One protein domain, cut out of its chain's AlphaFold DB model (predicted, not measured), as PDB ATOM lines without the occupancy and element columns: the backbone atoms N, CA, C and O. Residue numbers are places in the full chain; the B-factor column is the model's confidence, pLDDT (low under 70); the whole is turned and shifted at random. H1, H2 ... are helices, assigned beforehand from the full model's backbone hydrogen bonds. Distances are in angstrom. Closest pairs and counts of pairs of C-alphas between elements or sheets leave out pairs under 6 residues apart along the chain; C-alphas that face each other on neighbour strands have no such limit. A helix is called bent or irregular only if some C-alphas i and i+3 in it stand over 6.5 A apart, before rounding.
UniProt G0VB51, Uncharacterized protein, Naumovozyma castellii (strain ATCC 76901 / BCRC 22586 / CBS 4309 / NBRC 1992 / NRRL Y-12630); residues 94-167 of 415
ATOM      1  N   THR A  94     202.441 191.314 163.789       81.38
ATOM      2  CA  THR A  94     201.020 190.935 163.859       81.38
ATOM      3  C   THR A  94     200.129 192.155 164.066       81.38
ATOM      4  O   THR A  94     199.061 192.260 163.471       81.38
ATOM      5  N   VAL A  95     200.570 193.125 164.875       79.94
ATOM      6  CA  VAL A  95     199.813 194.362 165.123       79.94
ATOM      7  C   VAL A  95     199.714 195.205 163.851       79.94
ATOM      8  O   VAL A  95     198.635 195.708 163.529       79.94
ATOM      9  N   ASN A  96     200.805 195.329 163.094       80.44
ATOM     10  CA  ASN A  96     200.786 196.010 161.797       80.44
ATOM     11  C   ASN A  96     199.909 195.279 160.779       80.44
ATOM     12  O   ASN A  96     199.158 195.920 160.041       80.44
ATOM     13  N   HIS A  97     199.937 193.950 160.786       79.44
ATOM     14  CA  HIS A  97     199.091 193.147 159.921       79.44
ATOM     15  C   HIS A  97     197.603 193.304 160.283       79.44
ATOM     16  O   HIS A  97     196.780 193.570 159.408       79.44
ATOM     17  N   LEU A  98     197.251 193.297 161.572       79.62
ATOM     18  CA  LEU A  98     195.888 193.554 162.049       79.62
ATOM     19  C   LEU A  98     195.390 194.969 161.707       79.62
ATOM     20  O   LEU A  98     194.222 195.160 161.372       79.62
ATOM     21  N   ARG A  99     196.268 195.976 161.710       79.69
ATOM     22  CA  ARG A  99     195.925 197.344 161.272       79.69
ATOM     23  C   ARG A  99     195.579 197.437 159.780       79.69
ATOM     24  O   ARG A  99     195.010 198.445 159.346       79.69
ATOM     25  N   SER A 100     195.913 196.426 158.977       81.19
ATOM     26  CA  SER A 100     195.576 196.397 157.550       81.19
ATOM     27  C   SER A 100     194.101 196.076 157.270       81.19
ATOM     28  O   SER A 100     193.596 196.479 156.222       81.19
ATOM     29  N   TYR A 101     193.385 195.436 158.205       79.94
ATOM     30  CA  TYR A 101     191.971 195.088 158.030       79.94
ATOM     31  C   TYR A 101     191.059 196.314 158.117       79.94
ATOM     32  O   TYR A 101     191.178 197.135 159.032       79.94
ATOM     33  N   ILE A 102     190.084 196.400 157.206       78.94
ATOM     34  CA  ILE A 102     189.117 197.507 157.162       78.94
ATOM     35  C   ILE A 102     188.290 197.576 158.454       78.94
ATOM     36  O   ILE A 102     188.205 198.647 159.048       78.94
ATOM     37  N   LEU A 103     187.786 196.444 158.966       74.94
ATOM     38  CA  LEU A 103     187.052 196.406 160.240       74.94
ATOM     39  C   LEU A 103     187.854 196.964 161.413       74.94
ATOM     40  O   LEU A 103     187.305 197.667 162.256       74.94
ATOM     41  N   VAL A 104     189.150 196.660 161.486       79.50
ATOM     42  CA  VAL A 104     190.004 197.135 162.583       79.50
ATOM     43  C   VAL A 104     190.176 198.650 162.494       79.50
ATOM     44  O   VAL A 104     190.124 199.332 163.516       79.50
ATOM     45  N   ARG A 105     190.294 199.202 161.279       79.75
ATOM     46  CA  ARG A 105     190.339 200.656 161.057       79.75
ATOM     47  C   ARG A 105     189.015 201.332 161.408       79.75
ATOM     48  O   ARG A 105     189.032 202.329 162.122       79.75
ATOM     49  N   GLU A 106     187.886 200.777 160.978       73.75
ATOM     50  CA  GLU A 106     186.548 201.298 161.302       73.75
ATOM     51  C   GLU A 106     186.259 201.225 162.807       73.75
ATOM     52  O   GLU A 106     185.719 202.165 163.394       73.75
ATOM     53  N   THR A 107     186.677 200.134 163.454       76.50
ATOM     54  CA  THR A 107     186.565 199.964 164.907       76.50
ATOM     55  C   THR A 107     187.423 200.987 165.626       76.50
ATOM     56  O   THR A 107     186.926 201.648 166.530       76.50
ATOM     57  N   LYS A 108     188.682 201.172 165.203       78.56
ATOM     58  CA  LYS A 108     189.584 202.185 165.762       78.56
ATOM     59  C   LYS A 108     188.976 203.584 165.641       78.56
ATOM     60  O   LYS A 108     188.861 204.267 166.649       78.56
ATOM     61  N   GLN A 109     188.502 203.967 164.457       76.62
ATOM     62  CA  GLN A 109     187.847 205.263 164.233       76.62
ATOM     63  C   GLN A 109     186.562 205.433 165.057       76.62
ATOM     64  O   GLN A 109     186.214 206.544 165.449       76.62
ATOM     65  N   SER A 110     185.836 204.346 165.321       70.62
ATOM     66  CA  SER A 110     184.640 204.373 166.172       70.62
ATOM     67  C   SER A 110     185.002 204.502 167.652       70.62
ATOM     68  O   SER A 110     184.360 205.256 168.380       70.62
ATOM     69  N   LEU A 111     186.061 203.822 168.088       73.50
ATOM     70  CA  LEU A 111     186.600 203.914 169.442       73.50
ATOM     71  C   LEU A 111     187.212 205.291 169.716       73.50
ATOM     72  O   LEU A 111     187.004 205.840 170.787       73.50
ATOM     73  N   GLU A 112     187.882 205.899 168.739       70.38
ATOM     74  CA  GLU A 112     188.416 207.265 168.833       70.38
ATOM     75  C   GLU A 112     187.321 208.328 168.977       70.38
ATOM     76  O   GLU A 112     187.586 209.427 169.455       70.38
ATOM     77  N   LYS A 113     186.074 208.024 168.608       70.00
ATOM     78  CA  LYS A 113     184.917 208.897 168.876       70.00
ATOM     79  C   LYS A 113     184.353 208.701 170.286       70.00
ATOM     80  O   LYS A 113     183.574 209.532 170.754       70.00
ATOM     81  N   CYS A 114     184.725 207.622 170.973       72.38
ATOM     82  CA  CYS A 114     184.321 207.379 172.347       72.38
ATOM     83  C   CYS A 114     185.250 208.122 173.310       72.38
ATOM     84  O   CYS A 114     186.457 207.880 173.373       72.38
ATOM     85  N   SER A 115     184.654 208.993 174.116       63.81
ATOM     86  CA  SER A 115     185.368 209.839 175.071       63.81
ATOM     87  C   SER A 115     186.220 209.036 176.066       63.81
ATOM     88  O   SER A 115     187.359 209.388 176.363       63.81
ATOM     89  N   ILE A 116     185.687 207.911 176.561       69.81
ATOM     90  CA  ILE A 116     186.358 207.037 177.540       69.81
ATOM     91  C   ILE A 116     187.628 206.432 176.939       69.81
ATOM     92  O   ILE A 116     188.667 206.371 177.594       69.81
ATOM     93  N   THR A 117     187.563 206.016 175.674       71.62
ATOM     94  CA  THR A 117     188.709 205.442 174.976       71.62
ATOM     95  C   THR A 117     189.820 206.471 174.798       71.62
ATOM     96  O   THR A 117     190.972 206.126 175.041       71.62
ATOM     97  N   ARG A 118     189.499 207.734 174.473       68.44
ATOM     98  CA  ARG A 118     190.502 208.813 174.369       68.44
ATOM     99  C   ARG A 118     191.287 208.994 175.665       68.44
ATOM    100  O   ARG A 118     192.510 209.054 175.636       68.44
ATOM    101  N   ILE A 119     190.590 209.013 176.800       67.44
ATOM    102  CA  ILE A 119     191.208 209.168 178.123       67.44
ATOM    103  C   ILE A 119     192.114 207.974 178.442       67.44
ATOM    104  O   ILE A 119     193.235 208.155 178.914       67.44
ATOM    105  N   ILE A 120     191.655 206.748 178.182       71.31
ATOM    106  CA  ILE A 120     192.458 205.543 178.433       71.31
ATOM    107  C   ILE A 120     193.696 205.528 177.534       71.31
ATOM    108  O   ILE A 120     194.792 205.258 178.018       71.31
ATOM    109  N   VAL A 121     193.547 205.844 176.247       74.38
ATOM    110  CA  VAL A 121     194.660 205.881 175.288       74.38
ATOM    111  C   VAL A 121     195.679 206.945 175.696       74.38
ATOM    112  O   VAL A 121     196.843 206.605 175.872       74.38
ATOM    113  N   ALA A 122     195.245 208.177 175.979       68.56
ATOM    114  CA  ALA A 122     196.134 209.268 176.384       68.56
ATOM    115  C   ALA A 122     196.920 208.960 177.673       68.56
ATOM    116  O   ALA A 122     198.111 209.242 177.761       68.56
ATOM    117  N   ASN A 123     196.285 208.329 178.668       70.12
ATOM    118  CA  ASN A 123     196.968 207.964 179.915       70.12
ATOM    119  C   ASN A 123     197.846 206.705 179.771       70.12
ATOM    120  O   ASN A 123     198.855 206.566 180.464       70.12
ATOM    121  N   SER A 124     197.481 205.776 178.884       67.62
ATOM    122  CA  SER A 124     198.237 204.535 178.675       67.62
ATOM    123  C   SER A 124     199.422 204.701 177.729       67.62
ATOM    124  O   SER A 124     200.393 203.958 177.864       67.62
ATOM    125  N   GLU A 125     199.407 205.672 176.817       66.88
ATOM    126  CA  GLU A 125     200.490 205.895 175.856       66.88
ATOM    127  C   GLU A 125     201.823 206.212 176.557       66.88
ATOM    128  O   GLU A 125     202.853 205.591 176.275       66.88
ATOM    129  N   SER A 126     201.799 207.089 177.561       61.62
ATOM    130  CA  SER A 126     202.992 207.461 178.334       61.62
ATOM    131  C   SER A 126     203.529 206.315 179.198       61.62
ATOM    132  O   SER A 126     204.742 206.186 179.386       61.62
ATOM    133  N   ALA A 127     202.649 205.452 179.711       59.91
ATOM    134  CA  ALA A 127     203.038 204.285 180.502       59.91
ATOM    135  C   ALA A 127     203.577 203.147 179.618       59.91
ATOM    136  O   ALA A 127     204.591 202.526 179.935       59.91
ATOM    137  N   THR A 128     202.935 202.898 178.476       62.09
ATOM    138  CA  THR A 128     203.312 201.823 177.549       62.09
ATOM    139  C   THR A 128     204.641 202.102 176.863       62.09
ATOM    140  O   THR A 128     205.473 201.197 176.828       62.09
ATOM    141  N   LYS A 129     204.917 203.339 176.422       64.38
ATOM    142  CA  LYS A 129     206.235 203.699 175.864       64.38
ATOM    143  C   LYS A 129     207.362 203.396 176.862       64.38
ATOM    144  O   LYS A 129     208.336 202.742 176.505       64.38
ATOM    145  N   LYS A 130     207.200 203.753 178.140       62.69
ATOM    146  CA  LYS A 130     208.205 203.474 179.188       62.69
ATOM    147  C   LYS A 130     208.413 201.975 179.446       62.69
ATOM    148  O   LYS A 130     209.546 201.541 179.638       62.69
ATOM    149  N   ILE A 131     207.342 201.179 179.429       61.81
ATOM    150  CA  ILE A 131     207.408 199.730 179.683       61.81
ATOM    151  C   ILE A 131     208.020 198.985 178.494       61.81
ATOM    152  O   ILE A 131     208.855 198.104 178.683       61.81
ATOM    153  N   VAL A 132     207.652 199.356 177.270       62.41
ATOM    154  CA  VAL A 132     208.124 198.706 176.041       62.41
ATOM    155  C   VAL A 132     209.636 198.874 175.848       62.41
ATOM    156  O   VAL A 132     210.302 197.934 175.417       62.41
ATOM    157  N   PHE A 133     210.199 200.022 176.235       65.19
ATOM    158  CA  PHE A 133     211.649 200.257 176.201       65.19
ATOM    159  C   PHE A 133     212.389 199.794 177.468       65.19
ATOM    160  O   PHE A 133     213.596 200.009 177.592       65.19
ATOM    161  N   SER A 134     211.704 199.146 178.414       72.38
ATOM    162  CA  SER A 134     212.344 198.642 179.630       72.38
ATOM    163  C   SER A 134     213.260 197.446 179.343       72.38
ATOM    164  O   SER A 134     212.988 196.607 178.477       72.38
ATOM    165  N   LYS A 135     214.344 197.325 180.120       65.69
ATOM    166  CA  LYS A 135     215.310 196.216 180.003       65.69
ATOM    167  C   LYS A 135     214.637 194.845 180.150       65.69
ATOM    168  O   LYS A 135     215.001 193.908 179.453       65.69
ATOM    169  N   THR A 136     213.613 194.735 180.997       70.88
ATOM    170  CA  THR A 136     212.862 193.489 181.222       70.88
ATOM    171  C   THR A 136     212.133 193.010 179.966       70.88
ATOM    172  O   THR A 136     212.165 191.822 179.651       70.88
ATOM    173  N   VAL A 137     211.532 193.924 179.198       66.88
ATOM    174  CA  VAL A 137     210.862 193.586 177.931       66.88
ATOM    175  C   VAL A 137     211.881 193.203 176.854       66.88
ATOM    176  O   VAL A 137     211.630 192.285 176.075       66.88
ATOM    177  N   GLN A 138     213.067 193.820 176.856       69.62
ATOM    178  CA  GLN A 138     214.156 193.444 175.947       69.62
ATOM    179  C   GLN A 138     214.674 192.019 176.203       69.62
ATOM    180  O   GLN A 138     214.936 191.297 175.245       69.62
ATOM    181  N   TYR A 139     214.742 191.563 177.459       73.12
ATOM    182  CA  TYR A 139     215.113 190.173 177.772       73.12
ATOM    183  C   TYR A 139     214.086 189.145 177.279       73.12
ATOM    184  O   TYR A 139     214.461 188.039 176.895       73.12
ATOM    185  N   MET A 140     212.798 189.501 177.249       74.25
ATOM    186  CA  MET A 140     211.736 188.633 176.722       74.25
ATOM    187  C   MET A 140     211.505 188.789 175.209       74.25
ATOM    188  O   MET A 140     210.763 188.000 174.623       74.25
ATOM    189  N   SER A 141     212.174 189.753 174.566       72.94
ATOM    190  CA  SER A 141     212.080 190.043 173.130       72.94
ATOM    191  C   SER A 141     212.174 188.817 172.206       72.94
ATOM    192  O   SER A 141     211.345 188.721 171.299       72.94
ATOM    193  N   PRO A 142     213.096 187.846 172.390       77.69
ATOM    194  CA  PRO A 142     213.165 186.707 171.474       77.69
ATOM    195  C   PRO A 142     211.915 185.817 171.540       77.69
ATOM    196  O   PRO A 142     211.445 185.340 170.508       77.69
ATOM    197  N   VAL A 143     211.328 185.641 172.729       77.56
ATOM    198  CA  VAL A 143     210.114 184.829 172.918       77.56
ATOM    199  C   VAL A 143     208.897 185.544 172.338       77.56
ATOM    200  O   VAL A 143     208.096 184.936 171.626       77.56
ATOM    201  N   THR A 144     208.769 186.846 172.595       78.38
ATOM    202  CA  THR A 144     207.647 187.636 172.078       78.38
ATOM    203  C   THR A 144     207.713 187.784 170.558       78.38
ATOM    204  O   THR A 144     206.682 187.678 169.902       78.38
ATOM    205  N   THR A 145     208.910 187.915 169.979       78.88
ATOM    206  CA  THR A 145     209.118 187.959 168.521       78.88
ATOM    207  C   THR A 145     208.801 186.617 167.858       78.88
ATOM    208  O   THR A 145     208.240 186.581 166.765       78.88
ATOM    209  N   PHE A 146     209.127 185.492 168.503       80.12
ATOM    210  CA  PHE A 146     208.774 184.169 167.986       80.12
ATOM    211  C   PHE A 146     207.255 183.959 167.947       80.12
ATOM    212  O   PHE A 146     206.713 183.568 166.913       80.12
ATOM    213  N   LEU A 147     206.563 184.283 169.045       81.88
ATOM    214  CA  LEU A 147     205.100 184.222 169.109       81.88
ATOM    215  C   LEU A 147     204.442 185.175 168.105       81.88
ATOM    216  O   LEU A 147     203.477 184.796 167.445       81.88
ATOM    217  N   ASP A 148     204.989 186.378 167.947       84.06
ATOM    218  CA  ASP A 148     204.520 187.350 166.962       84.06
ATOM    219  C   ASP A 148     204.693 186.839 165.524       84.06
ATOM    220  O   ASP A 148     203.755 186.910 164.741       84.06
ATOM    221  N   ASN A 149     205.823 186.215 165.177       82.94
ATOM    222  CA  ASN A 149     205.997 185.621 163.846       82.94
ATOM    223  C   ASN A 149     205.029 184.445 163.594       82.94
ATOM    224  O   ASN A 149     204.554 184.279 162.469       82.94
ATOM    225  N   ILE A 150     204.716 183.628 164.611       83.69
ATOM    226  CA  ILE A 150     203.712 182.553 164.490       83.69
ATOM    227  C   ILE A 150     202.320 183.143 164.269       83.69
ATOM    228  O   ILE A 150     201.574 182.674 163.404       83.69
ATOM    229  N   SER A 151     201.963 184.165 165.044       80.25
ATOM    230  CA  SER A 151     200.660 184.813 164.937       80.25
ATOM    231  C   SER A 151     200.500 185.501 163.580       80.25
ATOM    232  O   SER A 151     199.505 185.263 162.898       80.25
ATOM    233  N   ASP A 152     201.522 186.220 163.116       86.69
ATOM    234  CA  ASP A 152     201.554 186.844 161.793       86.69
ATOM    235  C   ASP A 152     201.469 185.815 160.651       86.69
ATOM    236  O   ASP A 152     200.729 185.999 159.681       86.69
ATOM    237  N   SER A 153     202.149 184.675 160.791       81.50
ATOM    238  CA  SER A 153     202.063 183.572 159.822       81.50
ATOM    239  C   SER A 153     200.663 182.953 159.781       81.50
ATOM    240  O   SER A 153     200.140 182.663 158.706       81.50
ATOM    241  N   THR A 154     200.027 182.795 160.945       79.88
ATOM    242  CA  THR A 154     198.648 182.290 161.059       79.88
ATOM    243  C   THR A 154     197.660 183.259 160.418       79.88
ATOM    244  O   THR A 154     196.739 182.849 159.707       79.88
ATOM    245  N   LEU A 155     197.875 184.556 160.623       80.75
ATOM    246  CA  LEU A 155     197.048 185.611 160.056       80.75
ATOM    247  C   LEU A 155     197.207 185.672 158.529       80.75
ATOM    248  O   LEU A 155     196.218 185.656 157.802       80.75
ATOM    249  N   THR A 156     198.443 185.561 158.034       83.12
ATOM    250  CA  THR A 156     198.752 185.450 156.599       83.12
ATOM    251  C   THR A 156     198.113 184.216 155.962       83.12
ATOM    252  O   THR A 156     197.596 184.285 154.846       83.12
ATOM    253  N   LEU A 157     198.121 183.072 156.653       81.69
ATOM    254  CA  LEU A 157     197.456 181.860 156.176       81.69
ATOM    255  C   LEU A 157     195.934 182.043 156.132       81.69
ATOM    256  O   LEU A 157     195.297 181.659 155.151       81.69
ATOM    257  N   THR A 158     195.365 182.675 157.158       79.75
ATOM    258  CA  THR A 158     193.933 182.998 157.223       79.75
ATOM    259  C   THR A 158     193.526 183.909 156.068       79.75
ATOM    260  O   THR A 158     192.509 183.669 155.422       79.75
ATOM    261  N   ASP A 159     194.358 184.891 155.731       82.19
ATOM    262  CA  ASP A 159     194.122 185.789 154.601       82.19
ATOM    263  C   ASP A 159     194.177 185.098 153.247       82.19
ATOM    264  O   ASP A 159     193.432 185.458 152.338       82.19
ATOM    265  N   ARG A 160     195.058 184.104 153.102       78.69
ATOM    266  CA  ARG A 160     195.121 183.283 151.889       78.69
ATOM    267  C   ARG A 160     193.896 182.384 151.759       78.69
ATOM    268  O   ARG A 160     193.411 182.191 150.650       78.69
ATOM    269  N   MET A 161     193.391 181.858 152.874       73.38
ATOM    270  CA  MET A 161     192.213 180.986 152.885       73.38
ATOM    271  C   MET A 161     190.909 181.763 152.688       73.38
ATOM    272  O   MET A 161     190.000 181.281 152.014       73.38
ATOM    273  N   ILE A 162     190.798 182.960 153.268       75.81
ATOM    274  CA  ILE A 162     189.579 183.769 153.233       75.81
ATOM    275  C   ILE A 162     189.941 185.248 152.993       75.81
ATOM    276  O   ILE A 162     189.846 186.084 153.899       75.81
ATOM    277  N   PRO A 163     190.307 185.620 151.752       73.88
ATOM    278  CA  PRO A 163     190.737 186.983 151.424       73.88
ATOM    279  C   PRO A 163     189.636 188.034 151.633       73.88
ATOM    280  O   PRO A 163     189.918 189.226 151.769       73.88
ATOM    281  N   SER A 164     188.372 187.609 151.714       65.62
ATOM    282  CA  SER A 164     187.242 188.498 151.976       65.62
ATOM    283  C   SER A 164     187.303 189.167 153.354       65.62
ATOM    284  O   SER A 164     186.776 190.274 153.476       65.62
ATOM    285  N   LEU A 165     188.000 188.591 154.350       63.28
ATOM    286  CA  LEU A 165     188.142 189.203 155.680       63.28
ATOM    287  C   LEU A 165     188.867 190.555 155.640       63.28
ATOM    288  O   LEU A 165     188.481 191.460 156.377       63.28
ATOM    289  N   LYS A 166     189.854 190.742 154.749       68.31
ATOM    290  CA  LYS A 166     190.544 192.040 154.584       68.31
ATOM    291  C   LYS A 166     189.611 193.154 154.140       68.31
ATOM    292  O   LYS A 166     189.795 194.305 154.526       68.31
ATOM    293  N   THR A 167     188.614 192.805 153.331       68.56
ATOM    294  CA  THR A 167     187.729 193.761 152.651       68.56
ATOM    295  C   THR A 167     186.355 193.919 153.302       68.56
ATOM    296  O   THR A 167     185.531 194.699 152.805       68.56
TER     297      THR A 167
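What this domain is: This is residues 94 to 167 of the 415 residues of an uncharacterized protein of Naumovozyma castellii (strain ATCC 76901 / BCRC 22586 / CBS 4309 / NBRC 1992 / NRRL Y-12630) (UniProt G0VB51). The model is a flat, open frame of helices: long H4 makes one side, H3 and H2 make two more, and short H5 turns from the end of H4 toward the start of H2, nearly closing the ring. Little H1 folds inward from H2 and packs on H4, while the space between H1 and H3 stays empty. The printed part has 74 residues with five named helices, H1 to H5 in chain order, and no named strand; its class is all helix. It is loose, with a radius of gyration of the C-alphas of 15.5 A, and spans 38 by 36 by 11 A.

Where its parts are: H4, residues 135 to 161, is the longest helix at 38.7 A, from C-alpha 135 at (215.310, 196.216, 180.003) to C-alpha 161 at (192.213, 180.986, 152.885). It is irregular, C-alphas 139 and 142 being 7.4 A apart, with a kink of 53 degrees near residue 142. H3, residues 115 to 132, measures 25.4 A and has a kink of 39 degrees near residue 126. H2, residues 102 to 111, measures 14.1 A. H1 is residues 94 to 98, beginning at C-alpha 94 (201.020, 190.935, 163.859), and H5 is residues 164 to 167.

How they stand to each other: H4 touches H1 with residues 148 to 155 alone; their closest C-alphas, of Asp 152 and Thr 94, are 4.6 A apart. H3 and H4 are close but not clearly touching, at a steep tilt of 56 degrees, opposite ways; their closest C-alphas, of Ile 131 and Val 137, are 7.3 A apart. H2 and H5 only just touch, with 3 pairs of C-alphas within 8 A, the closest being Ile 102 and Thr 167 at 6.0 A. H2 and H4 are apart. Every O i to N i+4 pair is within hydrogen-bond range in H1 and H2, against 11 of 14 in H3 and 21 of 23 in H4; H5 is too short for one.

The domain as a whole: The C-alphas farthest apart, of Lys 135 and Ser 164, are 40.4 A apart. The printed part has no cut, and its four links are tight. Mean pLDDT of the printed part is 73.9, with 22 residues under 70, among them 124 to 133 and 164 to 167.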